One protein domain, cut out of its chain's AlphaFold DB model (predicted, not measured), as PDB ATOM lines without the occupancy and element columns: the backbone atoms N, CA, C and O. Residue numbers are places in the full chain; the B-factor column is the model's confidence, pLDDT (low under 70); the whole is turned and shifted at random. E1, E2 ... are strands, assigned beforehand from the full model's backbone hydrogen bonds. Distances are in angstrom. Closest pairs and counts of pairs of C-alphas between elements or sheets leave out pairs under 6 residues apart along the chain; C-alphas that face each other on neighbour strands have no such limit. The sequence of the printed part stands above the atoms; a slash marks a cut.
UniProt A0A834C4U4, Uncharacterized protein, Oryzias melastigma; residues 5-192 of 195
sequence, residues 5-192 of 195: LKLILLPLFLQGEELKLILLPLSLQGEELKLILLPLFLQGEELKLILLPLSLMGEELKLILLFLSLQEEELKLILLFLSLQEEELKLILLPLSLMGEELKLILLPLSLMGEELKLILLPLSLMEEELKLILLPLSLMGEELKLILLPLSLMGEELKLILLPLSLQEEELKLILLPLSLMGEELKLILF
ATOM      1  N   LEU A   5       7.455  19.505  -4.976       78.31
ATOM      2  CA  LEU A   5       7.026  19.621  -6.366       78.31
ATOM      3  C   LEU A   5       6.065  18.493  -6.715       78.31
ATOM      4  O   LEU A   5       6.415  17.312  -6.723       78.31
ATOM      5  N   LYS A   6       4.839  18.876  -7.081       79.25
ATOM      6  CA  LYS A   6       3.789  17.939  -7.471       79.25
ATOM      7  C   LYS A   6       3.318  18.194  -8.895       79.25
ATOM      8  O   LYS A   6       2.701  19.215  -9.187       79.25
ATOM      9  N   LEU A   7       3.547  17.219  -9.766       74.69
ATOM     10  CA  LEU A   7       3.023  17.193 -11.128       74.69
ATOM     11  C   LEU A   7       1.934  16.128 -11.216       74.69
ATOM     12  O   LEU A   7       2.197  14.943 -11.021       74.69
ATOM     13  N   ILE A   8       0.706  16.562 -11.500       77.06
ATOM     14  CA  ILE A   8      -0.446  15.676 -11.681       77.06
ATOM     15  C   ILE A   8      -0.988  15.860 -13.089       77.06
ATOM     16  O   ILE A   8      -1.338  16.971 -13.486       77.06
ATOM     17  N   LEU A   9      -1.104  14.761 -13.822       74.56
ATOM     18  CA  LEU A   9      -1.730  14.724 -15.134       74.56
ATOM     19  C   LEU A   9      -2.918  13.768 -15.103       74.56
ATOM     20  O   LEU A   9      -2.774  12.590 -14.776       74.56
ATOM     21  N   LEU A  10      -4.093  14.306 -15.436       75.56
ATOM     22  CA  LEU A  10      -5.385  13.619 -15.362       75.56
ATOM     23  C   LEU A  10      -6.112  13.677 -16.714       75.56
ATOM     24  O   LEU A  10      -7.118  14.382 -16.833       75.56
ATOM     25  N   PRO A  11      -5.620  12.998 -17.766       71.31
ATOM     26  CA  PRO A  11      -6.413  12.860 -18.978       71.31
ATOM     27  C   PRO A  11      -7.679  12.048 -18.654       71.31
ATOM     28  O   PRO A  11      -7.606  10.894 -18.233       71.31
ATOM     29  N   LEU A  12      -8.847  12.683 -18.800       65.00
ATOM     30  CA  LEU A  12     -10.130  12.088 -18.408       65.00
ATOM     31  C   LEU A  12     -10.597  11.008 -19.390       65.00
ATOM     32  O   LEU A  12     -11.165  10.003 -18.974       65.00
ATOM     33  N   PHE A  13     -10.371  11.232 -20.681       69.12
ATOM     34  CA  PHE A  13     -10.761  10.331 -21.757       69.12
ATOM     35  C   PHE A  13      -9.877  10.613 -22.970       69.12
ATOM     36  O   PHE A  13      -9.796  11.767 -23.401       69.12
ATOM     37  N   LEU A  14      -9.208   9.592 -23.501       71.62
ATOM     38  CA  LEU A  14      -8.514   9.670 -24.786       71.62
ATOM     39  C   LEU A  14      -8.998   8.519 -25.659       71.62
ATOM     40  O   LEU A  14      -9.039   7.379 -25.205       71.62
ATOM     41  N   GLN A  15      -9.361   8.844 -26.895       72.50
ATOM     42  CA  GLN A  15      -9.802   7.877 -27.886       72.50
ATOM     43  C   GLN A  15      -9.149   8.198 -29.225       72.50
ATOM     44  O   GLN A  15      -9.148   9.358 -29.649       72.50
ATOM     45  N   GLY A  16      -8.603   7.182 -29.878       74.00
ATOM     46  CA  GLY A  16      -7.972   7.297 -31.189       74.00
ATOM     47  C   GLY A  16      -7.310   5.985 -31.587       74.00
ATOM     48  O   GLY A  16      -7.087   5.145 -30.731       74.00
ATOM     49  N   GLU A  17      -7.012   5.824 -32.874       75.88
ATOM     50  CA  GLU A  17      -6.318   4.633 -33.394       75.88
ATOM     51  C   GLU A  17      -4.904   4.536 -32.796       75.88
ATOM     52  O   GLU A  17      -4.569   3.549 -32.153       75.88
ATOM     53  N   GLU A  18      -4.126   5.622 -32.880       78.88
ATOM     54  CA  GLU A  18      -2.801   5.730 -32.263       78.88
ATOM     55  C   GLU A  18      -2.766   6.851 -31.214       78.88
ATOM     56  O   GLU A  18      -2.889   8.045 -31.522       78.88
ATOM     57  N   LEU A  19      -2.519   6.489 -29.956       79.12
ATOM     58  CA  LEU A  19      -2.355   7.433 -28.856       79.12
ATOM     59  C   LEU A  19      -0.911   7.430 -28.357       79.12
ATOM     60  O   LEU A  19      -0.385   6.439 -27.852       79.12
ATOM     61  N   LYS A  20      -0.255   8.594 -28.429       78.75
ATOM     62  CA  LYS A  20       1.112   8.772 -27.928       78.75
ATOM     63  C   LYS A  20       1.185   9.877 -26.885       78.75
ATOM     64  O   LYS A  20       1.129  11.059 -27.219       78.75
ATOM     65  N   LEU A  21       1.405   9.497 -25.627       74.38
ATOM     66  CA  LEU A  21       1.754  10.439 -24.565       74.38
ATOM     67  C   LEU A  21       3.249  10.390 -24.284       74.38
ATOM     68  O   LEU A  21       3.803   9.340 -23.962       74.38
ATOM     69  N   ILE A  22       3.894  11.551 -24.372       74.50
ATOM     70  CA  ILE A  22       5.295  11.721 -24.000       74.50
ATOM     71  C   ILE A  22       5.382  12.791 -22.922       74.50
ATOM     72  O   ILE A  22       4.943  13.923 -23.122       74.50
ATOM     73  N   LEU A  23       5.991  12.437 -21.798       75.25
ATOM     74  CA  LEU A  23       6.291  13.349 -20.706       75.25
ATOM     75  C   LEU A  23       7.803  13.446 -20.538       75.25
ATOM     76  O   LEU A  23       8.465  12.448 -20.258       75.25
ATOM     77  N   LEU A  24       8.337  14.653 -20.730       74.38
ATOM     78  CA  LEU A  24       9.773  14.947 -20.723       74.38
ATOM     79  C   LEU A  24      10.109  16.038 -19.695       74.38
ATOM     80  O   LEU A  24      10.455  17.156 -20.087       74.38
ATOM     81  N   PRO A  25       9.982  15.784 -18.381       69.69
ATOM     82  CA  PRO A  25      10.517  16.721 -17.403       69.69
ATOM     83  C   PRO A  25      12.047  16.782 -17.556       69.69
ATOM     84  O   PRO A  25      12.747  15.783 -17.389       69.69
ATOM     85  N   LEU A  26      12.562  17.958 -17.930       65.62
ATOM     86  CA  LEU A  26      13.985  18.138 -18.243       65.62
ATOM     87  C   LEU A  26      14.868  18.101 -16.991       65.62
ATOM     88  O   LEU A  26      15.970  17.575 -17.040       65.62
ATOM     89  N   SER A  27      14.394  18.663 -15.884       70.38
ATOM     90  CA  SER A  27      15.076  18.638 -14.592       70.38
ATOM     91  C   SER A  27      14.057  18.978 -13.514       70.38
ATOM     92  O   SER A  27      13.374  19.995 -13.642       70.38
ATOM     93  N   LEU A  28      13.946  18.154 -12.475       75.38
ATOM     94  CA  LEU A  28      13.202  18.497 -11.259       75.38
ATOM     95  C   LEU A  28      14.150  18.378 -10.071       75.38
ATOM     96  O   LEU A  28      14.943  17.442 -10.010       75.38
ATOM     97  N   GLN A  29      14.065  19.345  -9.167       76.12
ATOM     98  CA  GLN A  29      14.841  19.384  -7.938       76.12
ATOM     99  C   GLN A  29      13.921  19.844  -6.812       76.12
ATOM    100  O   GLN A  29      13.197  20.823  -6.987       76.12
ATOM    101  N   GLY A  30      13.924  19.129  -5.695       78.25
ATOM    102  CA  GLY A  30      13.102  19.439  -4.527       78.25
ATOM    103  C   GLY A  30      13.338  18.415  -3.426       78.25
ATOM    104  O   GLY A  30      13.935  17.380  -3.690       78.25
ATOM    105  N   GLU A  31      12.884  18.699  -2.208       81.69
ATOM    106  CA  GLU A  31      12.976  17.723  -1.107       81.69
ATOM    107  C   GLU A  31      12.037  16.539  -1.392       81.69
ATOM    108  O   GLU A  31      12.456  15.386  -1.365       81.69
ATOM    109  N   GLU A  32      10.794  16.830  -1.799       82.06
ATOM    110  CA  GLU A  32       9.809  15.817  -2.189       82.06
ATOM    111  C   GLU A  32       9.336  16.018  -3.636       82.06
ATOM    112  O   GLU A  32       8.707  17.026  -3.984       82.06
ATOM    113  N   LEU A  33       9.562  15.011  -4.481       82.19
ATOM    114  CA  LEU A  33       9.121  14.984  -5.873       82.19
ATOM    115  C   LEU A  33       7.984  13.972  -6.061       82.19
ATOM    116  O   LEU A  33       8.156  12.758  -5.932       82.19
ATOM    117  N   LYS A  34       6.794  14.459  -6.428       81.75
ATOM    118  CA  LYS A  34       5.611  13.616  -6.676       81.75
ATOM    119  C   LYS A  34       5.110  13.777  -8.104       81.75
ATOM    120  O   LYS A  34       4.520  14.792  -8.472       81.75
ATOM    121  N   LEU A  35       5.279  12.721  -8.890       79.00
ATOM    122  CA  LEU A  35       4.775  12.614 -10.257       79.00
ATOM    123  C   LEU A  35       3.602  11.636 -10.274       79.00
ATOM    124  O   LEU A  35       3.740  10.466  -9.918       79.00
ATOM    125  N   ILE A  36       2.430  12.121 -10.671       79.25
ATOM    126  CA  ILE A  36       1.200  11.334 -10.698       79.25
ATOM    127  C   ILE A  36       0.572  11.431 -12.084       79.25
ATOM    128  O   ILE A  36       0.255  12.521 -12.562       79.25
ATOM    129  N   LEU A  37       0.329  10.280 -12.699       79.19
ATOM    130  CA  LEU A  37      -0.386  10.167 -13.964       79.19
ATOM    131  C   LEU A  37      -1.582   9.237 -13.766       79.19
ATOM    132  O   LEU A  37      -1.396   8.051 -13.491       79.19
ATOM    133  N   LEU A  38      -2.795   9.792 -13.880       78.69
ATOM    134  CA  LEU A  38      -4.052   9.046 -13.738       78.69
ATOM    135  C   LEU A  38      -4.920   9.183 -15.001       78.69
ATOM    136  O   LEU A  38      -5.871   9.969 -15.012       78.69
ATOM    137  N   PRO A  39      -4.614   8.462 -16.088       71.62
ATOM    138  CA  PRO A  39      -5.587   8.260 -17.150       71.62
ATOM    139  C   PRO A  39      -6.771   7.447 -16.621       71.62
ATOM    140  O   PRO A  39      -6.603   6.346 -16.087       71.62
ATOM    141  N   LEU A  40      -7.980   7.997 -16.756       69.31
ATOM    142  CA  LEU A  40      -9.187   7.287 -16.330       69.31
ATOM    143  C   LEU A  40      -9.640   6.273 -17.382       69.31
ATOM    144  O   LEU A  40      -9.907   5.127 -17.042       69.31
ATOM    145  N   PHE A  41      -9.701   6.679 -18.646       69.12
ATOM    146  CA  PHE A  41     -10.177   5.826 -19.729       69.12
ATOM    147  C   PHE A  41      -9.352   6.085 -20.983       69.12
ATOM    148  O   PHE A  41      -9.303   7.227 -21.452       69.12
ATOM    149  N   LEU A  42      -8.715   5.037 -21.497       72.44
ATOM    150  CA  LEU A  42      -8.066   5.040 -22.806       72.44
ATOM    151  C   LEU A  42      -8.664   3.896 -23.624       72.44
ATOM    152  O   LEU A  42      -8.909   2.813 -23.076       72.44
ATOM    153  N   GLN A  43      -8.980   4.209 -24.875       73.31
ATOM    154  CA  GLN A  43      -9.466   3.246 -25.846       73.31
ATOM    155  C   GLN A  43      -8.861   3.542 -27.223       73.31
ATOM    156  O   GLN A  43      -8.987   4.666 -27.725       73.31
ATOM    157  N   GLY A  44      -8.299   2.525 -27.857       77.62
ATOM    158  CA  GLY A  44      -7.588   2.643 -29.121       77.62
ATOM    159  C   GLY A  44      -7.059   1.300 -29.609       77.62
ATOM    160  O   GLY A  44      -7.409   0.256 -29.062       77.62
ATOM    161  N   GLU A  45      -6.274   1.338 -30.683       80.25
ATOM    162  CA  GLU A  45      -5.557   0.161 -31.186       80.25
ATOM    163  C   GLU A  45      -4.163   0.129 -30.554       80.25
ATOM    164  O   GLU A  45      -3.796  -0.840 -29.890       80.25
ATOM    165  N   GLU A  46      -3.425   1.240 -30.656       79.50
ATOM    166  CA  GLU A  46      -2.086   1.374 -30.089       79.50
ATOM    167  C   GLU A  46      -1.990   2.521 -29.077       79.50
ATOM    168  O   GLU A  46      -2.117   3.710 -29.407       79.50
ATOM    169  N   LEU A  47      -1.595   2.186 -27.846       81.38
ATOM    170  CA  LEU A  47      -1.254   3.170 -26.827       81.38
ATOM    171  C   LEU A  47       0.222   3.099 -26.443       81.38
ATOM    172  O   LEU A  47       0.714   2.152 -25.825       81.38
ATOM    173  N   LYS A  48       0.929   4.203 -26.691       81.94
ATOM    174  CA  LYS A  48       2.322   4.382 -26.285       81.94
ATOM    175  C   LYS A  48       2.477   5.499 -25.268       81.94
ATOM    176  O   LYS A  48       2.386   6.685 -25.590       81.94
ATOM    177  N   LEU A  49       2.841   5.115 -24.050       79.44
ATOM    178  CA  LEU A  49       3.164   6.043 -22.975       79.44
ATOM    179  C   LEU A  49       4.663   6.035 -22.706       79.44
ATOM    180  O   LEU A  49       5.255   5.000 -22.404       79.44
ATOM    181  N   ILE A  50       5.283   7.204 -22.816       79.56
ATOM    182  CA  ILE A  50       6.711   7.386 -22.588       79.56
ATOM    183  C   ILE A  50       6.908   8.466 -21.529       79.56
ATOM    184  O   ILE A  50       6.495   9.609 -21.713       79.56
ATOM    185  N   LEU A  51       7.594   8.119 -20.448       80.19
ATOM    186  CA  LEU A  51       8.048   9.072 -19.442       80.19
ATOM    187  C   LEU A  51       9.579   9.061 -19.421       80.19
ATOM    188  O   LEU A  51      10.176   8.035 -19.089       80.19
ATOM    189  N   LEU A  52      10.190  10.192 -19.801       79.56
ATOM    190  CA  LEU A  52      11.648  10.380 -19.845       79.56
ATOM    191  C   LEU A  52      12.105  11.573 -18.986       79.56
ATOM    192  O   LEU A  52      12.413  12.643 -19.521       79.56
ATOM    193  N   PRO A  53      12.151  11.440 -17.657       74.19
ATOM    194  CA  PRO A  53      12.892  12.371 -16.821       74.19
ATOM    195  C   PRO A  53      14.391  12.273 -17.113       74.19
ATOM    196  O   PRO A  53      14.991  11.193 -17.049       74.19
ATOM    197  N   LEU A  54      15.005  13.413 -17.435       73.31
ATOM    198  CA  LEU A  54      16.443  13.458 -17.709       73.31
ATOM    199  C   LEU A  54      17.261  13.518 -16.413       73.31
ATOM    200  O   LEU A  54      18.293  12.866 -16.314       73.31
ATOM    201  N   SER A  55      16.808  14.275 -15.417       74.50
ATOM    202  CA  SER A  55      17.479  14.370 -14.120       74.50
ATOM    203  C   SER A  55      16.456  14.650 -13.032       74.50
ATOM    204  O   SER A  55      15.714  15.630 -13.132       74.50
ATOM    205  N   LEU A  56      16.421  13.798 -12.009       77.50
ATOM    206  CA  LEU A  56      15.679  14.032 -10.771       77.50
ATOM    207  C   LEU A  56      16.672  13.959  -9.610       77.50
ATOM    208  O   LEU A  56      17.557  13.095  -9.614       77.50
ATOM    209  N   MET A  57      16.573  14.941  -8.721       77.81
ATOM    210  CA  MET A  57      17.398  15.048  -7.527       77.81
ATOM    211  C   MET A  57      16.548  15.535  -6.356       77.81
ATOM    212  O   MET A  57      15.903  16.586  -6.461       77.81
ATOM    213  N   GLY A  58      16.620  14.824  -5.242       81.38
ATOM    214  CA  GLY A  58      15.826  15.092  -4.054       81.38
ATOM    215  C   GLY A  58      16.107  14.100  -2.935       81.38
ATOM    216  O   GLY A  58      17.073  13.341  -2.999       81.38
ATOM    217  N   GLU A  59      15.296  14.161  -1.882       83.50
ATOM    218  CA  GLU A  59      15.327  13.174  -0.797       83.50
ATOM    219  C   GLU A  59      14.360  12.035  -1.132       83.50
ATOM    220  O   GLU A  59      14.746  10.867  -1.152       83.50
ATOM    221  N   GLU A  60      13.120  12.380  -1.501       82.75
ATOM    222  CA  GLU A  60      12.092  11.410  -1.864       82.75
ATOM    223  C   GLU A  60      11.542  11.633  -3.277       82.75
ATOM    224  O   GLU A  60      10.906  12.653  -3.582       82.75
ATOM    225  N   LEU A  61      11.623  10.592  -4.109       83.69
ATOM    226  CA  LEU A  61      10.932  10.543  -5.392       83.69
ATOM    227  C   LEU A  61       9.830   9.487  -5.398       83.69
ATOM    228  O   LEU A  61      10.060   8.278  -5.317       83.69
ATOM    229  N   LYS A  62       8.600   9.946  -5.640       85.44
ATOM    230  CA  LYS A  62       7.436   9.081  -5.821       85.44
ATOM    231  C   LYS A  62       6.800   9.266  -7.191       85.44
ATOM    232  O   LYS A  62       6.155  10.280  -7.468       85.44
ATOM    233  N   LEU A  63       6.888   8.225  -8.014       83.38
ATOM    234  CA  LEU A  63       6.132   8.113  -9.258       83.38
ATOM    235  C   LEU A  63       4.947   7.169  -9.068       83.38
ATOM    236  O   LEU A  63       5.110   6.020  -8.656       83.38
ATOM    237  N   ILE A  64       3.754   7.635  -9.429       83.38
ATOM    238  CA  ILE A  64       2.541   6.822  -9.446       83.38
ATOM    239  C   ILE A  64       1.923   6.897 -10.837       83.38
ATOM    240  O   ILE A  64       1.479   7.965 -11.262       83.38
ATOM    241  N   LEU A  65       1.840   5.752 -11.509       82.06
ATOM    242  CA  LEU A  65       0.990   5.586 -12.682       82.06
ATOM    243  C   LEU A  65      -0.181   4.685 -12.302       82.06
ATOM    244  O   LEU A  65       0.020   3.543 -11.883       82.06
ATOM    245  N   LEU A  66      -1.397   5.199 -12.439       81.75
ATOM    246  CA  LEU A  66      -2.608   4.435 -12.166       81.75
ATOM    247  C   LEU A  66      -3.557   4.555 -13.347       81.75
ATOM    248  O   LEU A  66      -3.939   5.650 -13.744       81.75
ATOM    249  N   PHE A  67      -3.926   3.401 -13.884       77.38
ATOM    250  CA  PHE A  67      -4.810   3.272 -15.033       77.38
ATOM    251  C   PHE A  67      -6.097   2.624 -14.539       77.38
ATOM    252  O   PHE A  67      -6.049   1.520 -13.993       77.38
ATOM    253  N   LEU A  68      -7.238   3.308 -14.664       75.56
ATOM    254  CA  LEU A  68      -8.503   2.736 -14.183       75.56
ATOM    255  C   LEU A  68      -9.053   1.687 -15.151       75.56
ATOM    256  O   LEU A  68      -9.487   0.629 -14.710       75.56
ATOM    257  N   SER A  69      -9.030   1.974 -16.449       75.38
ATOM    258  CA  SER A  69      -9.478   1.045 -17.481       75.38
ATOM    259  C   SER A  69      -8.758   1.341 -18.788       75.38
ATOM    260  O   SER A  69      -8.836   2.473 -19.270       75.38
ATOM    261  N   LEU A  70      -8.096   0.332 -19.354       75.69
ATOM    262  CA  LEU A  70      -7.524   0.369 -20.701       75.69
ATOM    263  C   LEU A  70      -8.107  -0.766 -21.535       75.69
ATOM    264  O   LEU A  70      -8.226  -1.890 -21.041       75.69
ATOM    265  N   GLN A  71      -8.481  -0.437 -22.766       77.94
ATOM    266  CA  GLN A  71      -8.905  -1.381 -23.793       77.94
ATOM    267  C   GLN A  71      -8.154  -1.023 -25.067       77.94
ATOM    268  O   GLN A  71      -8.533  -0.078 -25.755       77.94
ATOM    269  N   GLU A  72      -7.066  -1.732 -25.315       78.00
ATOM    270  CA  GLU A  72      -6.147  -1.471 -26.422       78.00
ATOM    271  C   GLU A  72      -5.713  -2.812 -27.002       78.00
ATOM    272  O   GLU A  72      -5.636  -3.777 -26.250       78.00
ATOM    273  N   GLU A  73      -5.413  -2.891 -28.294       81.94
ATOM    274  CA  GLU A  73      -4.787  -4.101 -28.846       81.94
ATOM    275  C   GLU A  73      -3.336  -4.188 -28.354       81.94
ATOM    276  O   GLU A  73      -2.922  -5.207 -27.802       81.94
ATOM    277  N   GLU A  74      -2.605  -3.070 -28.424       80.00
ATOM    278  CA  GLU A  74      -1.228  -2.970 -27.950       80.00
ATOM    279  C   GLU A  74      -1.028  -1.841 -26.929       80.00
ATOM    280  O   GLU A  74      -1.165  -0.644 -27.214       80.00
ATOM    281  N   LEU A  75      -0.560  -2.207 -25.731       83.06
ATOM    282  CA  LEU A  75      -0.116  -1.261 -24.713       83.06
ATOM    283  C   LEU A  75       1.400  -1.296 -24.528       83.06
ATOM    284  O   LEU A  75       1.985  -2.268 -24.038       83.06
ATOM    285  N   LYS A  76       2.042  -0.146 -24.752       85.50
ATOM    286  CA  LYS A  76       3.470   0.036 -24.479       85.50
ATOM    287  C   LYS A  76       3.744   1.168 -23.504       85.50
ATOM    288  O   LYS A  76       3.692   2.349 -23.851       85.50
ATOM    289  N   LEU A  77       4.183   0.796 -22.305       84.25
ATOM    290  CA  LEU A  77       4.692   1.723 -21.300       84.25
ATOM    291  C   LEU A  77       6.219   1.690 -21.268       84.25
ATOM    292  O   LEU A  77       6.831   0.645 -21.042       84.25
ATOM    293  N   ILE A  78       6.842   2.852 -21.449       83.69
ATOM    294  CA  ILE A  78       8.290   3.025 -21.349       83.69
ATOM    295  C   ILE A  78       8.592   4.083 -20.298       83.69
ATOM    296  O   ILE A  78       8.255   5.256 -20.453       83.69
ATOM    297  N   LEU A  79       9.289   3.656 -19.255       83.31
ATOM    298  CA  LEU A  79       9.880   4.515 -18.245       83.31
ATOM    299  C   LEU A  79      11.394   4.478 -18.420       83.31
ATOM    300  O   LEU A  79      12.012   3.435 -18.202       83.31
ATOM    301  N   LEU A  80      11.995   5.595 -18.824       82.56
ATOM    302  CA  LEU A  80      13.448   5.688 -18.936       82.56
ATOM    303  C   LEU A  80      13.954   6.906 -18.176       82.56
ATOM    304  O   LEU A  80      13.576   8.037 -18.453       82.56
ATOM    305  N   PHE A  81      14.823   6.633 -17.212       79.06
ATOM    306  CA  PHE A  81      15.422   7.630 -16.342       79.06
ATOM    307  C   PHE A  81      16.903   7.713 -16.687       79.06
ATOM    308  O   PHE A  81      17.590   6.691 -16.641       79.06
ATOM    309  N   LEU A  82      17.402   8.893 -17.061       78.50
ATOM    310  CA  LEU A  82      18.833   9.019 -17.363       78.50
ATOM    311  C   LEU A  82      19.669   9.076 -16.081       78.50
ATOM    312  O   LEU A  82      20.680   8.386 -15.988       78.50
ATOM    313  N   SER A  83      19.240   9.869 -15.099       77.50
ATOM    314  CA  SER A  83      19.913   9.987 -13.807       77.50
ATOM    315  C   SER A  83      18.905  10.243 -12.693       77.50
ATOM    316  O   SER A  83      18.093  11.166 -12.792       77.50
ATOM    317  N   LEU A  84      18.981   9.428 -11.643       79.69
ATOM    318  CA  LEU A  84      18.230   9.568 -10.399       79.69
ATOM    319  C   LEU A  84      19.207   9.586  -9.226       79.69
ATOM    320  O   LEU A  84      20.039   8.681  -9.116       79.69
ATOM    321  N   GLN A  85      19.101  10.610  -8.383       81.38
ATOM    322  CA  GLN A  85      19.850  10.732  -7.134       81.38
ATOM    323  C   GLN A  85      18.870  11.110  -6.030       81.38
ATOM    324  O   GLN A  85      18.524  12.278  -5.890       81.38
ATOM    325  N   GLU A  86      18.384  10.101  -5.320       81.31
ATOM    326  CA  GLU A  86      17.321  10.230  -4.321       81.31
ATOM    327  C   GLU A  86      17.662   9.309  -3.155       81.31
ATOM    328  O   GLU A  86      18.155   8.216  -3.410       81.31
ATOM    329  N   GLU A  87      17.401   9.697  -1.908       84.31
ATOM    330  CA  GLU A  87      17.574   8.777  -0.772       84.31
ATOM    331  C   GLU A  87      16.555   7.635  -0.872       84.31
ATOM    332  O   GLU A  87      16.919   6.459  -0.813       84.31
ATOM    333  N   GLU A  88      15.297   7.976  -1.167       83.31
ATOM    334  CA  GLU A  88      14.224   7.013  -1.387       83.31
ATOM    335  C   GLU A  88      13.599   7.149  -2.782       83.31
ATOM    336  O   GLU A  88      13.026   8.179  -3.160       83.31
ATOM    337  N   LEU A  89      13.592   6.046  -3.537       83.50
ATOM    338  CA  LEU A  89      12.834   5.937  -4.779       83.50
ATOM    339  C   LEU A  89      11.658   4.981  -4.638       83.50
ATOM    340  O   LEU A  89      11.813   3.778  -4.410       83.50
ATOM    341  N   LYS A  90      10.462   5.475  -4.972       87.19
ATOM    342  CA  LYS A  90       9.263   4.647  -5.080       87.19
ATOM    343  C   LYS A  90       8.555   4.809  -6.416       87.19
ATOM    344  O   LYS A  90       7.896   5.812  -6.687       87.19
ATOM    345  N   LEU A  91       8.591   3.746  -7.210       84.56
ATOM    346  CA  LEU A  91       7.844   3.629  -8.457       84.56
ATOM    347  C   LEU A  91       6.658   2.682  -8.251       84.56
ATOM    348  O   LEU A  91       6.836   1.522  -7.877       84.56
ATOM    349  N   ILE A  92       5.442   3.173  -8.491       84.88
ATOM    350  CA  ILE A  92       4.209   2.393  -8.343       84.88
ATOM    351  C   ILE A  92       3.427   2.400  -9.654       84.88
ATOM    352  O   ILE A  92       3.049   3.458 -10.156       84.88
ATOM    353  N   LEU A  93       3.137   1.206 -10.163       83.62
ATOM    354  CA  LEU A  93       2.286   0.967 -11.322       83.62
ATOM    355  C   LEU A  93       1.045   0.182 -10.885       83.62
ATOM    356  O   LEU A  93       1.156  -0.955 -10.420       83.62
ATOM    357  N   LEU A  94      -0.129   0.803 -11.020       83.31
ATOM    358  CA  LEU A  94      -1.419   0.259 -10.582       83.31
ATOM    359  C   LEU A  94      -2.447   0.280 -11.717       83.31
ATOM    360  O   LEU A  94      -3.304   1.167 -11.758       83.31
ATOM    361  N   PRO A  95      -2.387  -0.669 -12.655       78.62
ATOM    362  CA  PRO A  95      -3.497  -0.872 -13.564       78.62
ATOM    363  C   PRO A  95      -4.629  -1.646 -12.870       78.62
ATOM    364  O   PRO A  95      -4.423  -2.744 -12.346       78.62
ATOM    365  N   LEU A  96      -5.836  -1.076 -12.842       79.94
ATOM    366  CA  LEU A  96      -6.998  -1.743 -12.247       79.94
ATOM    367  C   LEU A  96      -7.617  -2.767 -13.205       79.94
ATOM    368  O   LEU A  96      -7.966  -3.862 -12.778       79.94
ATOM    369  N   SER A  97      -7.735  -2.428 -14.486       78.50
ATOM    370  CA  SER A  97      -8.230  -3.338 -15.518       78.50
ATOM    371  C   SER A  97      -7.541  -3.029 -16.836       78.50
ATOM    372  O   SER A  97      -7.698  -1.917 -17.341       78.50
ATOM    373  N   LEU A  98      -6.808  -4.001 -17.375       79.12
ATOM    374  CA  LEU A  98      -6.270  -3.966 -18.737       79.12
ATOM    375  C   LEU A  98      -6.801  -5.170 -19.502       79.12
ATOM    376  O   LEU A  98      -6.899  -6.271 -18.941       79.12
ATOM    377  N   MET A  99      -7.204  -4.903 -20.735       80.31
ATOM    378  CA  MET A  99      -7.635  -5.902 -21.687       80.31
ATOM    379  C   MET A  99      -7.050  -5.548 -23.048       80.31
ATOM    380  O   MET A  99      -7.251  -4.417 -23.504       80.31
ATOM    381  N   GLY A 100      -6.394  -6.519 -23.668       82.44
ATOM    382  CA  GLY A 100      -5.700  -6.345 -24.932       82.44
ATOM    383  C   GLY A 100      -5.063  -7.627 -25.442       82.44
ATOM    384  O   GLY A 100      -5.308  -8.710 -24.903       82.44
ATOM    385  N   GLU A 101      -4.286  -7.501 -26.513       85.06
ATOM    386  CA  GLU A 101      -3.499  -8.603 -27.066       85.06
ATOM    387  C   GLU A 101      -2.089  -8.573 -26.471       85.06
ATOM    388  O   GLU A 101      -1.639  -9.556 -25.877       85.06
ATOM    389  N   GLU A 102      -1.417  -7.420 -26.540       83.12
ATOM    390  CA  GLU A 102      -0.049  -7.263 -26.055       83.12
ATOM    391  C   GLU A 102       0.098  -6.177 -24.987       83.12
ATOM    392  O   GLU A 102      -0.125  -4.982 -25.207       83.12
ATOM    393  N   LEU A 103       0.682  -6.567 -23.852       83.44
ATOM    394  CA  LEU A 103       1.125  -5.639 -22.825       83.44
ATOM    395  C   LEU A 103       2.636  -5.675 -22.636       83.44
ATOM    396  O   LEU A 103       3.232  -6.665 -22.203       83.44
ATOM    397  N   LYS A 104       3.269  -4.515 -22.832       86.44
ATOM    398  CA  LYS A 104       4.709  -4.347 -22.644       86.44
ATOM    399  C   LYS A 104       5.044  -3.191 -21.715       86.44
ATOM    400  O   LYS A 104       4.949  -2.021 -22.089       86.44
ATOM    401  N   LEU A 105       5.563  -3.522 -20.532       83.88
ATOM    402  CA  LEU A 105       6.127  -2.542 -19.602       83.88
ATOM    403  C   LEU A 105       7.651  -2.643 -19.604       83.88
ATOM    404  O   LEU A 105       8.232  -3.710 -19.385       83.88
ATOM    405  N   ILE A 106       8.300  -1.511 -19.850       84.12
ATOM    406  CA  ILE A 106       9.751  -1.391 -19.920       84.12
ATOM    407  C   ILE A 106      10.198  -0.313 -18.940       84.12
ATOM    408  O   ILE A 106       9.800   0.845 -19.069       84.12
ATOM    409  N   LEU A 107      11.061  -0.688 -18.001       82.25
ATOM    410  CA  LEU A 107      11.702   0.222 -17.061       82.25
ATOM    411  C   LEU A 107      13.226   0.163 -17.243       82.25
ATOM    412  O   LEU A 107      13.844  -0.893 -17.096       82.25
ATOM    413  N   LEU A 108      13.817   1.307 -17.594       82.44
ATOM    414  CA  LEU A 108      15.229   1.462 -17.956       82.44
ATOM    415  C   LEU A 108      15.859   2.659 -17.229       82.44
ATOM    416  O   LEU A 108      15.991   3.737 -17.818       82.44
ATOM    417  N   PRO A 109      16.241   2.517 -15.951       77.06
ATOM    418  CA  PRO A 109      17.103   3.496 -15.311       77.06
ATOM    419  C   PRO A 109      18.549   3.298 -15.797       77.06
ATOM    420  O   PRO A 109      19.109   2.203 -15.701       77.06
ATOM    421  N   LEU A 110      19.165   4.345 -16.350       79.06
ATOM    422  CA  LEU A 110      20.569   4.286 -16.770       79.06
ATOM    423  C   LEU A 110      21.511   4.414 -15.570       79.06
ATOM    424  O   LEU A 110      22.491   3.685 -15.477       79.06
ATOM    425  N   SER A 111      21.200   5.315 -14.643       77.56
ATOM    426  CA  SER A 111      21.927   5.465 -13.389       77.56
ATOM    427  C   SER A 111      20.943   5.790 -12.285       77.56
ATOM    428  O   SER A 111      20.168   6.743 -12.401       77.56
ATOM    429  N   LEU A 112      20.988   5.002 -11.222       77.81
ATOM    430  CA  LEU A 112      20.183   5.210 -10.038       77.81
ATOM    431  C   LEU A 112      21.092   5.048  -8.819       77.81
ATOM    432  O   LEU A 112      21.740   4.012  -8.663       77.81
ATOM    433  N   MET A 113      21.152   6.102  -8.011       78.62
ATOM    434  CA  MET A 113      21.839   6.134  -6.730       78.62
ATOM    435  C   MET A 113      20.843   6.522  -5.634       78.62
ATOM    436  O   MET A 113      20.153   7.532  -5.794       78.62
ATOM    437  N   GLY A 114      20.780   5.734  -4.565       79.31
ATOM    438  CA  GLY A 114      19.906   5.981  -3.418       79.31
ATOM    439  C   GLY A 114      20.061   4.939  -2.326       79.31
ATOM    440  O   GLY A 114      20.755   3.961  -2.543       79.31
ATOM    441  N   GLU A 115      19.439   5.129  -1.168       82.69
ATOM    442  CA  GLU A 115      19.497   4.150  -0.074       82.69
ATOM    443  C   GLU A 115      18.449   3.051  -0.286       82.69
ATOM    444  O   GLU A 115      18.785   1.866  -0.321       82.69
ATOM    445  N   GLU A 116      17.193   3.446  -0.533       81.38
ATOM    446  CA  GLU A 116      16.073   2.520  -0.697       81.38
ATOM    447  C   GLU A 116      15.395   2.637  -2.064       81.38
ATOM    448  O   GLU A 116      14.800   3.655  -2.434       81.38
ATOM    449  N   LEU A 117      15.375   1.527  -2.803       79.94
ATOM    450  CA  LEU A 117      14.785   1.446  -4.134       79.94
ATOM    451  C   LEU A 117      13.611   0.482  -4.160       79.94
ATOM    452  O   LEU A 117      13.753  -0.731  -3.997       79.94
ATOM    453  N   LYS A 118      12.418   1.005  -4.456       83.88
ATOM    454  CA  LYS A 118      11.193   0.208  -4.467       83.88
ATOM    455  C   LYS A 118      10.403   0.338  -5.758       83.88
ATOM    456  O   LYS A 118       9.779   1.364  -6.036       83.88
ATOM    457  N   LEU A 119      10.310  -0.771  -6.486       81.25
ATOM    458  CA  LEU A 119       9.370  -0.938  -7.591       81.25
ATOM    459  C   LEU A 119       8.188  -1.793  -7.149       81.25
ATOM    460  O   LEU A 119       8.351  -2.908  -6.648       81.25
ATOM    461  N   ILE A 120       6.986  -1.285  -7.387       82.38
ATOM    462  CA  ILE A 120       5.739  -1.970  -7.083       82.38
ATOM    463  C   ILE A 120       4.872  -2.003  -8.339       82.38
ATOM    464  O   ILE A 120       4.489  -0.958  -8.859       82.38
ATOM    465  N   LEU A 121       4.509  -3.203  -8.776       80.94
ATOM    466  CA  LEU A 121       3.537  -3.432  -9.836       80.94
ATOM    467  C   LEU A 121       2.393  -4.287  -9.276       80.94
ATOM    468  O   LEU A 121       2.599  -5.443  -8.898       80.94
ATOM    469  N   LEU A 122       1.195  -3.698  -9.180       81.81
ATOM    470  CA  LEU A 122      -0.008  -4.360  -8.646       81.81
ATOM    471  C   LEU A 122      -1.156  -4.266  -9.654       81.81
ATOM    472  O   LEU A 122      -2.031  -3.408  -9.516       81.81
ATOM    473  N   PRO A 123      -1.162  -5.121 -10.684       76.75
ATOM    474  CA  PRO A 123      -2.331  -5.251 -11.523       76.75
ATOM    475  C   PRO A 123      -3.461  -5.952 -10.764       76.75
ATOM    476  O   PRO A 123      -3.253  -7.025 -10.189       76.75
ATOM    477  N   LEU A 124      -4.666  -5.380 -10.777       78.25
ATOM    478  CA  LEU A 124      -5.829  -6.077 -10.212       78.25
ATOM    479  C   LEU A 124      -6.390  -7.118 -11.191       78.25
ATOM    480  O   LEU A 124      -6.708  -8.230 -10.781       78.25
ATOM    481  N   SER A 125      -6.485  -6.788 -12.477       78.38
ATOM    482  CA  SER A 125      -6.945  -7.712 -13.517       78.38
ATOM    483  C   SER A 125      -6.253  -7.401 -14.835       78.38
ATOM    484  O   SER A 125      -6.425  -6.296 -15.348       78.38
ATOM    485  N   LEU A 126      -5.499  -8.364 -15.370       78.12
ATOM    486  CA  LEU A 126      -4.971  -8.322 -16.738       78.12
ATOM    487  C   LEU A 126      -5.523  -9.506 -17.525       78.12
ATOM    488  O   LEU A 126      -5.454 -10.644 -17.047       78.12
ATOM    489  N   MET A 127      -6.062  -9.209 -18.701       80.81
ATOM    490  CA  MET A 127      -6.477 -10.180 -19.710       80.81
ATOM    491  C   MET A 127      -5.746  -9.819 -20.998       80.81
ATOM    492  O   MET A 127      -6.218  -8.970 -21.743       80.81
ATOM    493  N   GLU A 128      -4.574 -10.409 -21.195       79.31
ATOM    494  CA  GLU A 128      -3.667 -10.095 -22.304       79.31
ATOM    495  C   GLU A 128      -3.164 -11.411 -22.884       79.31
ATOM    496  O   GLU A 128      -2.831 -12.294 -22.099       79.31
ATOM    497  N   GLU A 129      -3.075 -11.566 -24.204       82.19
ATOM    498  CA  GLU A 129      -2.476 -12.774 -24.793       82.19
ATOM    499  C   GLU A 129      -0.990 -12.865 -24.426       82.19
ATOM    500  O   GLU A 129      -0.531 -13.892 -23.916       82.19
ATOM    501  N   GLU A 130      -0.267 -11.750 -24.556       80.25
ATOM    502  CA  GLU A 130       1.138 -11.636 -24.184       80.25
ATOM    503  C   GLU A 130       1.376 -10.552 -23.127       80.25
ATOM    504  O   GLU A 130       1.110  -9.363 -23.315       80.25
ATOM    505  N   LEU A 131       2.013 -10.936 -22.018       81.25
ATOM    506  CA  LEU A 131       2.477 -10.006 -20.995       81.25
ATOM    507  C   LEU A 131       3.996 -10.019 -20.870       81.25
ATOM    508  O   LEU A 131       4.614 -11.007 -20.464       81.25
ATOM    509  N   LYS A 132       4.613  -8.858 -21.102       83.12
ATOM    510  CA  LYS A 132       6.061  -8.682 -21.014       83.12
ATOM    511  C   LYS A 132       6.464  -7.543 -20.092       83.12
ATOM    512  O   LYS A 132       6.249  -6.363 -20.366       83.12
ATOM    513  N   LEU A 133       7.179  -7.911 -19.039       81.12
ATOM    514  CA  LEU A 133       7.761  -6.999 -18.066       81.12
ATOM    515  C   LEU A 133       9.279  -7.048 -18.166       81.12
ATOM    516  O   LEU A 133       9.895  -8.109 -18.039       81.12
ATOM    517  N   ILE A 134       9.885  -5.892 -18.412       81.06
ATOM    518  CA  ILE A 134      11.324  -5.763 -18.614       81.06
ATOM    519  C   ILE A 134      11.865  -4.688 -17.681       81.06
ATOM    520  O   ILE A 134      11.481  -3.523 -17.783       81.06
ATOM    521  N   LEU A 135      12.809  -5.076 -16.828       79.31
ATOM    522  CA  LEU A 135      13.584  -4.172 -15.992       79.31
ATOM    523  C   LEU A 135      15.074  -4.339 -16.309       79.31
ATOM    524  O   LEU A 135      15.656  -5.387 -16.022       79.31
ATOM    525  N   LEU A 136      15.679  -3.313 -16.919       80.75
ATOM    526  CA  LEU A 136      17.106  -3.306 -17.286       80.75
ATOM    527  C   LEU A 136      17.799  -2.055 -16.729       80.75
ATOM    528  O   LEU A 136      17.985  -1.073 -17.450       80.75
ATOM    529  N   PRO A 137      18.153  -2.064 -15.439       74.75
ATOM    530  CA  PRO A 137      19.021  -1.048 -14.877       74.75
ATOM    531  C   PRO A 137      20.443  -1.202 -15.430       74.75
ATOM    532  O   PRO A 137      21.010  -2.295 -15.383       74.75
ATOM    533  N   LEU A 138      21.046  -0.122 -15.935       76.62
ATOM    534  CA  LEU A 138      22.460  -0.192 -16.336       76.62
ATOM    535  C   LEU A 138      23.389  -0.106 -15.120       76.62
ATOM    536  O   LEU A 138      24.364  -0.851 -15.049       76.62
ATOM    537  N   SER A 139      23.072   0.759 -14.158       74.94
ATOM    538  CA  SER A 139      23.793   0.877 -12.892       74.94
ATOM    539  C   SER A 139      22.824   1.180 -11.757       74.94
ATOM    540  O   SER A 139      22.060   2.145 -11.843       74.94
ATOM    541  N   LEU A 140      22.883   0.366 -10.706       74.56
ATOM    542  CA  LEU A 140      22.200   0.579  -9.430       74.56
ATOM    543  C   LEU A 140      23.231   0.580  -8.309       74.56
ATOM    544  O   LEU A 140      24.109  -0.291  -8.282       74.56
ATOM    545  N   MET A 141      23.129   1.579  -7.444       75.62
ATOM    546  CA  MET A 141      23.937   1.702  -6.245       75.62
ATOM    547  C   MET A 141      23.040   2.122  -5.085       75.62
ATOM    548  O   MET A 141      22.412   3.183  -5.166       75.62
ATOM    549  N   GLY A 142      23.047   1.326  -4.022       74.81
ATOM    550  CA  GLY A 142      22.240   1.562  -2.838       74.81
ATOM    551  C   GLY A 142      22.399   0.508  -1.759       74.81
ATOM    552  O   GLY A 142      23.311  -0.317  -1.812       74.81
ATOM    553  N   GLU A 143      21.554   0.585  -0.736       77.38
ATOM    554  CA  GLU A 143      21.540  -0.399   0.348       77.38
ATOM    555  C   GLU A 143      20.493  -1.480   0.066       77.38
ATOM    556  O   GLU A 143      20.807  -2.675   0.105       77.38
ATOM    557  N   GLU A 144      19.269  -1.075  -0.289       76.94
ATOM    558  CA  GLU A 144      18.150  -1.986  -0.507       76.94
ATOM    559  C   GLU A 144      17.484  -1.822  -1.880       76.94
ATOM    560  O   GLU A 144      16.887  -0.791  -2.204       76.94
ATOM    561  N   LEU A 145      17.405  -2.924  -2.635       77.94
ATOM    562  CA  LEU A 145      16.554  -3.029  -3.820       77.94
ATOM    563  C   LEU A 145      15.390  -3.994  -3.603       77.94
ATOM    564  O   LEU A 145      15.559  -5.205  -3.430       77.94
ATOM    565  N   LYS A 146      14.164  -3.480  -3.737       80.19
ATOM    566  CA  LYS A 146      12.930  -4.256  -3.610       80.19
ATOM    567  C   LYS A 146      12.048  -4.165  -4.847       80.19
ATOM    568  O   LYS A 146      11.463  -3.126  -5.157       80.19
ATOM    569  N   LEU A 147      11.841  -5.311  -5.488       76.31
ATOM    570  CA  LEU A 147      10.907  -5.472  -6.598       76.31
ATOM    571  C   LEU A 147       9.718  -6.321  -6.155       76.31
ATOM    572  O   LEU A 147       9.874  -7.447  -5.678       76.31
ATOM    573  N   ILE A 148       8.517  -5.769  -6.305       77.62
ATOM    574  CA  ILE A 148       7.268  -6.404  -5.893       77.62
ATOM    575  C   ILE A 148       6.320  -6.471  -7.086       77.62
ATOM    576  O   ILE A 148       5.894  -5.438  -7.600       77.62
ATOM    577  N   LEU A 149       5.941  -7.688  -7.463       76.75
ATOM    578  CA  LEU A 149       4.899  -7.972  -8.442       76.75
ATOM    579  C   LEU A 149       3.795  -8.797  -7.771       76.75
ATOM    580  O   LEU A 149       4.002  -9.971  -7.455       76.75
ATOM    581  N   LEU A 150       2.626  -8.187  -7.544       77.94
ATOM    582  CA  LEU A 150       1.460  -8.865  -6.949       77.94
ATOM    583  C   LEU A 150       0.229  -8.702  -7.848       77.94
ATOM    584  O   LEU A 150      -0.587  -7.802  -7.636       77.94
ATOM    585  N   PRO A 151       0.088  -9.554  -8.867       72.88
ATOM    586  CA  PRO A 151      -1.143  -9.637  -9.625       72.88
ATOM    587  C   PRO A 151      -2.261 -10.266  -8.796       72.88
ATOM    588  O   PRO A 151      -2.066 -11.338  -8.217       72.88
ATOM    589  N   LEU A 152      -3.453  -9.666  -8.778       75.62
ATOM    590  CA  LEU A 152      -4.617 -10.372  -8.224       75.62
ATOM    591  C   LEU A 152      -5.163 -11.399  -9.224       75.62
ATOM    592  O   LEU A 152      -5.469 -12.523  -8.836       75.62
ATOM    593  N   SER A 153      -5.240 -11.043 -10.505       74.75
ATOM    594  CA  SER A 153      -5.637 -11.961 -11.573       74.75
ATOM    595  C   SER A 153      -4.869 -11.672 -12.855       74.75
ATOM    596  O   SER A 153      -4.859 -10.536 -13.329       74.75
ATOM    597  N   LEU A 154      -4.257 -12.714 -13.413       74.25
ATOM    598  CA  LEU A 154      -3.623 -12.710 -14.727       74.25
ATOM    599  C   LEU A 154      -4.197 -13.839 -15.569       74.25
ATOM    600  O   LEU A 154      -4.171 -14.998 -15.142       74.25
ATOM    601  N   MET A 155      -4.681 -13.488 -16.752       75.25
ATOM    602  CA  MET A 155      -5.126 -14.422 -17.775       75.25
ATOM    603  C   MET A 155      -4.426 -14.072 -19.085       75.25
ATOM    604  O   MET A 155      -4.458 -12.909 -19.478       75.25
ATOM    605  N   GLY A 156      -3.790 -15.058 -19.711       75.94
ATOM    606  CA  GLY A 156      -3.033 -14.867 -20.946       75.94
ATOM    607  C   GLY A 156      -2.331 -16.125 -21.415       75.94
ATOM    608  O   GLY A 156      -2.283 -17.098 -20.671       75.94
ATOM    609  N   GLU A 157      -1.775 -16.122 -22.619       78.44
ATOM    610  CA  GLU A 157      -1.036 -17.272 -23.151       78.44
ATOM    611  C   GLU A 157       0.414 -17.255 -22.659       78.44
ATOM    612  O   GLU A 157       0.880 -18.233 -22.064       78.44
ATOM    613  N   GLU A 158       1.093 -16.110 -22.792       77.25
ATOM    614  CA  GLU A 158       2.506 -15.958 -22.454       77.25
ATOM    615  C   GLU A 158       2.756 -14.893 -21.381       77.25
ATOM    616  O   GLU A 158       2.446 -13.711 -21.541       77.25
ATOM    617  N   LEU A 159       3.438 -15.280 -20.297       77.25
ATOM    618  CA  LEU A 159       3.962 -14.340 -19.306       77.25
ATOM    619  C   LEU A 159       5.484 -14.350 -19.260       77.25
ATOM    620  O   LEU A 159       6.118 -15.355 -18.927       77.25
ATOM    621  N   LYS A 160       6.091 -13.179 -19.466       79.75
ATOM    622  CA  LYS A 160       7.541 -12.999 -19.411       79.75
ATOM    623  C   LYS A 160       7.960 -11.872 -18.477       79.75
ATOM    624  O   LYS A 160       7.704 -10.698 -18.738       79.75
ATOM    625  N   LEU A 161       8.727 -12.225 -17.447       76.62
ATOM    626  CA  LEU A 161       9.420 -11.283 -16.571       76.62
ATOM    627  C   LEU A 161      10.932 -11.379 -16.788       76.62
ATOM    628  O   LEU A 161      11.531 -12.450 -16.678       76.62
ATOM    629  N   ILE A 162      11.551 -10.244 -17.103       76.75
ATOM    630  CA  ILE A 162      12.987 -10.124 -17.349       76.75
ATOM    631  C   ILE A 162      13.568  -9.070 -16.410       76.75
ATOM    632  O   ILE A 162      13.183  -7.903 -16.481       76.75
ATOM    633  N   LEU A 163      14.539  -9.477 -15.598       77.88
ATOM    634  CA  LEU A 163      15.372  -8.601 -14.784       77.88
ATOM    635  C   LEU A 163      16.837  -8.804 -15.176       77.88
ATOM    636  O   LEU A 163      17.395  -9.870 -14.913       77.88
ATOM    637  N   LEU A 164      17.451  -7.800 -15.808       78.00
ATOM    638  CA  LEU A 164      18.874  -7.838 -16.176       78.00
ATOM    639  C   LEU A 164      19.572  -6.523 -15.782       78.00
ATOM    640  O   LEU A 164      19.769  -5.651 -16.632       78.00
ATOM    641  N   PRO A 165      19.939  -6.347 -14.506       71.25
ATOM    642  CA  PRO A 165      20.951  -5.375 -14.127       71.25
ATOM    643  C   PRO A 165      22.285  -5.647 -14.828       71.25
ATOM    644  O   PRO A 165      22.719  -6.796 -14.909       71.25
ATOM    645  N   LEU A 166      22.959  -4.598 -15.306       72.88
ATOM    646  CA  LEU A 166      24.330  -4.721 -15.824       72.88
ATOM    647  C   LEU A 166      25.393  -4.521 -14.740       72.88
ATOM    648  O   LEU A 166      26.446  -5.149 -14.807       72.88
ATOM    649  N   SER A 167      25.106  -3.687 -13.741       72.00
ATOM    650  CA  SER A 167      25.935  -3.474 -12.555       72.00
ATOM    651  C   SER A 167      25.034  -3.245 -11.344       72.00
ATOM    652  O   SER A 167      24.121  -2.419 -11.416       72.00
ATOM    653  N   LEU A 168      25.295  -3.965 -10.251       71.50
ATOM    654  CA  LEU A 168      24.639  -3.794  -8.954       71.50
ATOM    655  C   LEU A 168      25.695  -3.592  -7.872       71.50
ATOM    656  O   LEU A 168      26.646  -4.368  -7.790       71.50
ATOM    657  N   GLN A 169      25.492  -2.592  -7.028       74.62
ATOM    658  CA  GLN A 169      26.189  -2.434  -5.757       74.62
ATOM    659  C   GLN A 169      25.123  -2.217  -4.689       74.62
ATOM    660  O   GLN A 169      24.787  -1.081  -4.388       74.62
ATOM    661  N   GLU A 170      24.557  -3.320  -4.204       71.00
ATOM    662  CA  GLU A 170      23.479  -3.339  -3.212       71.00
ATOM    663  C   GLU A 170      23.865  -4.277  -2.067       71.00
ATOM    664  O   GLU A 170      24.518  -5.302  -2.308       71.00
ATOM    665  N   GLU A 171      23.444  -3.963  -0.843       70.62
ATOM    666  CA  GLU A 171      23.598  -4.875   0.295       70.62
ATOM    667  C   GLU A 171      22.497  -5.944   0.292       70.62
ATOM    668  O   GLU A 171      22.768  -7.129   0.514       70.62
ATOM    669  N   GLU A 172      21.265  -5.551  -0.050       72.56
ATOM    670  CA  GLU A 172      20.107  -6.437  -0.094       72.56
ATOM    671  C   GLU A 172      19.324  -6.356  -1.414       72.56
ATOM    672  O   GLU A 172      18.904  -5.297  -1.878       72.56
ATOM    673  N   LEU A 173      19.028  -7.528  -1.993       75.06
ATOM    674  CA  LEU A 173      18.124  -7.674  -3.135       75.06
ATOM    675  C   LEU A 173      16.916  -8.532  -2.760       75.06
ATOM    676  O   LEU A 173      17.041  -9.725  -2.470       75.06
ATOM    677  N   LYS A 174      15.713  -7.959  -2.866       77.75
ATOM    678  CA  LYS A 174      14.452  -8.658  -2.611       77.75
ATOM    679  C   LYS A 174      13.525  -8.649  -3.819       77.75
ATOM    680  O   LYS A 174      13.002  -7.614  -4.224       77.75
ATOM    681  N   LEU A 175      13.230  -9.846  -4.320       74.31
ATOM    682  CA  LEU A 175      12.259 -10.085  -5.386       74.31
ATOM    683  C   LEU A 175      11.041 -10.813  -4.821       74.31
ATOM    684  O   LEU A 175      11.169 -11.891  -4.241       74.31
ATOM    685  N   ILE A 176       9.857 -10.230  -4.986       75.69
ATOM    686  CA  ILE A 176       8.591 -10.834  -4.569       75.69
ATOM    687  C   ILE A 176       7.683 -10.948  -5.788       75.69
ATOM    688  O   ILE A 176       7.311  -9.936  -6.380       75.69
ATOM    689  N   LEU A 177       7.292 -12.179  -6.112       74.62
ATOM    690  CA  LEU A 177       6.289 -12.495  -7.123       74.62
ATOM    691  C   LEU A 177       5.182 -13.325  -6.472       74.62
ATOM    692  O   LEU A 177       5.426 -14.469  -6.096       74.62
ATOM    693  N   LEU A 178       3.987 -12.754  -6.312       76.00
ATOM    694  CA  LEU A 178       2.841 -13.462  -5.726       76.00
ATOM    695  C   LEU A 178       1.565 -13.194  -6.539       76.00
ATOM    696  O   LEU A 178       0.799 -12.295  -6.187       76.00
ATOM    697  N   PRO A 179       1.320 -13.952  -7.623       72.00
ATOM    698  CA  PRO A 179       0.005 -13.988  -8.246       72.00
ATOM    699  C   PRO A 179      -0.997 -14.688  -7.321       72.00
ATOM    700  O   PRO A 179      -0.715 -15.770  -6.807       72.00
ATOM    701  N   LEU A 180      -2.176 -14.093  -7.119       74.06
ATOM    702  CA  LEU A 180      -3.284 -14.788  -6.448       74.06
ATOM    703  C   LEU A 180      -4.004 -15.754  -7.393       74.06
ATOM    704  O   LEU A 180      -4.467 -16.807  -6.962       74.06
ATOM    705  N   SER A 181      -4.071 -15.406  -8.678       72.25
ATOM    706  CA  SER A 181      -4.586 -16.253  -9.747       72.25
ATOM    707  C   SER A 181      -3.777 -16.013 -11.019       72.25
ATOM    708  O   SER A 181      -3.626 -14.871 -11.454       72.25
ATOM    709  N   LEU A 182      -3.254 -17.093 -11.601       73.00
ATOM    710  CA  LEU A 182      -2.536 -17.102 -12.872       73.00
ATOM    711  C   LEU A 182      -3.128 -18.213 -13.737       73.00
ATOM    712  O   LEU A 182      -3.125 -19.375 -13.329       73.00
ATOM    713  N   MET A 183      -3.633 -17.852 -14.911       73.50
ATOM    714  CA  MET A 183      -4.139 -18.786 -15.909       73.50
ATOM    715  C   MET A 183      -3.442 -18.497 -17.233       73.50
ATOM    716  O   MET A 183      -3.611 -17.413 -17.782       73.50
ATOM    717  N   GLY A 184      -2.647 -19.452 -17.707       71.94
ATOM    718  CA  GLY A 184      -1.916 -19.328 -18.957       71.94
ATOM    719  C   GLY A 184      -1.065 -20.542 -19.272       71.94
ATOM    720  O   GLY A 184      -0.965 -21.460 -18.450       71.94
ATOM    721  N   GLU A 185      -0.488 -20.550 -20.467       73.31
ATOM    722  CA  GLU A 185       0.257 -21.694 -20.989       73.31
ATOM    723  C   GLU A 185       1.744 -21.605 -20.635       73.31
ATOM    724  O   GLU A 185       2.337 -22.597 -20.200       73.31
ATOM    725  N   GLU A 186       2.332 -20.408 -20.726       75.62
ATOM    726  CA  GLU A 186       3.763 -20.205 -20.522       75.62
ATOM    727  C   GLU A 186       4.096 -19.144 -19.465       75.62
ATOM    728  O   GLU A 186       3.582 -18.025 -19.453       75.62
ATOM    729  N   LEU A 187       5.046 -19.484 -18.586       78.00
ATOM    730  CA  LEU A 187       5.640 -18.564 -17.618       78.00
ATOM    731  C   LEU A 187       7.163 -18.598 -17.731       78.00
ATOM    732  O   LEU A 187       7.805 -19.616 -17.460       78.00
ATOM    733  N   LYS A 188       7.761 -17.450 -18.054       79.94
ATOM    734  CA  LYS A 188       9.209 -17.290 -18.168       79.94
ATOM    735  C   LYS A 188       9.734 -16.195 -17.252       79.94
ATOM    736  O   LYS A 188       9.456 -15.013 -17.440       79.94
ATOM    737  N   LEU A 189      10.583 -16.602 -16.312       78.19
ATOM    738  CA  LEU A 189      11.332 -15.713 -15.435       78.19
ATOM    739  C   LEU A 189      12.818 -15.757 -15.803       78.19
ATOM    740  O   LEU A 189      13.444 -16.813 -15.742       78.19
ATOM    741  N   ILE A 190      13.383 -14.613 -16.183       79.25
ATOM    742  CA  ILE A 190      14.824 -14.457 -16.402       79.25
ATOM    743  C   ILE A 190      15.350 -13.460 -15.377       79.25
ATOM    744  O   ILE A 190      14.950 -12.298 -15.391       79.25
ATOM    745  N   LEU A 191      16.276 -13.917 -14.537       76.94
ATOM    746  CA  LEU A 191      17.012 -13.088 -13.589       76.94
ATOM    747  C   LEU A 191      18.503 -13.222 -13.901       76.94
ATOM    748  O   LEU A 191      19.045 -14.326 -13.856       76.94
ATOM    749  N   PHE A 192      19.156 -12.112 -14.225       76.62
ATOM    750  CA  PHE A 192      20.610 -12.038 -14.317       76.62
ATOM    751  C   PHE A 192      21.108 -11.110 -13.221       76.62
ATOM    752  O   PHE A 192      20.715  -9.952 -13.183       76.62
TER     753      PHE A 192
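This is residues 5 to 192 of the 195 residues of an uncharacterized protein of Oryzias melastigma (UniProt A0A834C4U4). The chain is wound in stacked turns into a well-formed, flattened solenoid, with two broad walls of parallel strands face to face, E2, E5, E8, E10, E12, E15 and E17 running along one wall and E1, E3, E6, E9, E11, E13 and E16 along the other. The turns close at the two narrow sides, where short strands such as E4, E7 and E14 and the bent ends of E6, E9, E10 and E12 stack on one another. The printed part has 188 residues, with no named helix and 17 named strands, E1 to E17 in order, and its class is all strand. One sheet is branched, with ten strands; the other runs E1, E3, E6, E9, E11, E13, E16; both are parallel throughout. The whole is compact, with a radius of gyration of the C-alphas of 16.1 A and spans of 37 by 34 by 23 A.

The branched sheet holds E2, residues 18 to 23; E4, residues 41 to 43; E5, residues 46 to 51; E7, residues 69 to 71; E8, residues 74 to 81, 22.9 A long; E10, residues 98 to 109, 24.8 A; E12, residues 125 to 135, 21.0 A; E14, residues 153 to 155; E15, residues 158 to 163; and E17, residues 186 to 191. The other sheet holds E1, residues 5 to 9; E3, residues 32 to 37; E6, residues 55 to 67, 24.9 A; E9, residues 83 to 95, 25.8 A; E11, residues 116 to 121; E13, residues 144 to 149; and E16, residues 172 to 177. E1 begins at C-alpha 5 (7.026, 19.621, -6.366), E9 begins at C-alpha 83 (19.913, 9.987, -13.807), and E17 ends at C-alpha 191 (17.012, -13.088, -13.589).

In the branched sheet E10 and E12 are parallel neighbours, with N 103 and O 130 at 2.9 A. On one side of E10 lie E7, beside residues 98 to 99, and E8, beside residues 102 to 109; N 99 and O 70 are 3.2 A apart, and N 75 and O 102 are 2.9 A apart. On the other side of E12 from E10 lie E14, beside residues 125 to 127, and E15, beside residues 130 to 135; N 126 is 3.0 A from O 153, and N 131 is 2.8 A from O 158. E10 bends by 108 degrees at residue 101 and E12 by 106 degrees at residue 129. The edge strands are E2, a parallel neighbour of E5 with N 19 and O 46 at 2.9 A; E4, a parallel neighbour of E7 with N 71 and O 42 at 3.3 A; E14; and E17, a parallel neighbour of E15 with N 159 and O 186 at 2.9 A. E5 and E8 are neighbours too, with N 47 and O 74 at 2.9 A. The two sheets form a sandwich, two sheets face to face, 11.4 A centre to centre where they face each other, their best planes 7 degrees apart. In the second sheet E1 and E16 are the edge strands. Among its pairs, N 5 and O 32 of E1 and E3, N 61 and O 88 of E6 and E9, and N 145 and O 172 of E13 and E16 are each 2.9 A apart. E6 bends by 117 degrees at residue 58 and E9 by 108 degrees at residue 87. The closest C-alphas of E9 and E10 are those of Ser 83 and Pro 109, 7.2 A apart. Outside the named strands there are short pairings of stretches too short to be named, for instance residues 112 to 113 with residues 140 to 141, parallel.

The two C-alphas farthest apart are those of Gly 16 and Glu 171, at 46.2 A. The printed part has no cut, and no link is long. The mean pLDDT of the printed part is 78.0; residues 12 to 13, 25 to 26 and 40 to 41 are under 70.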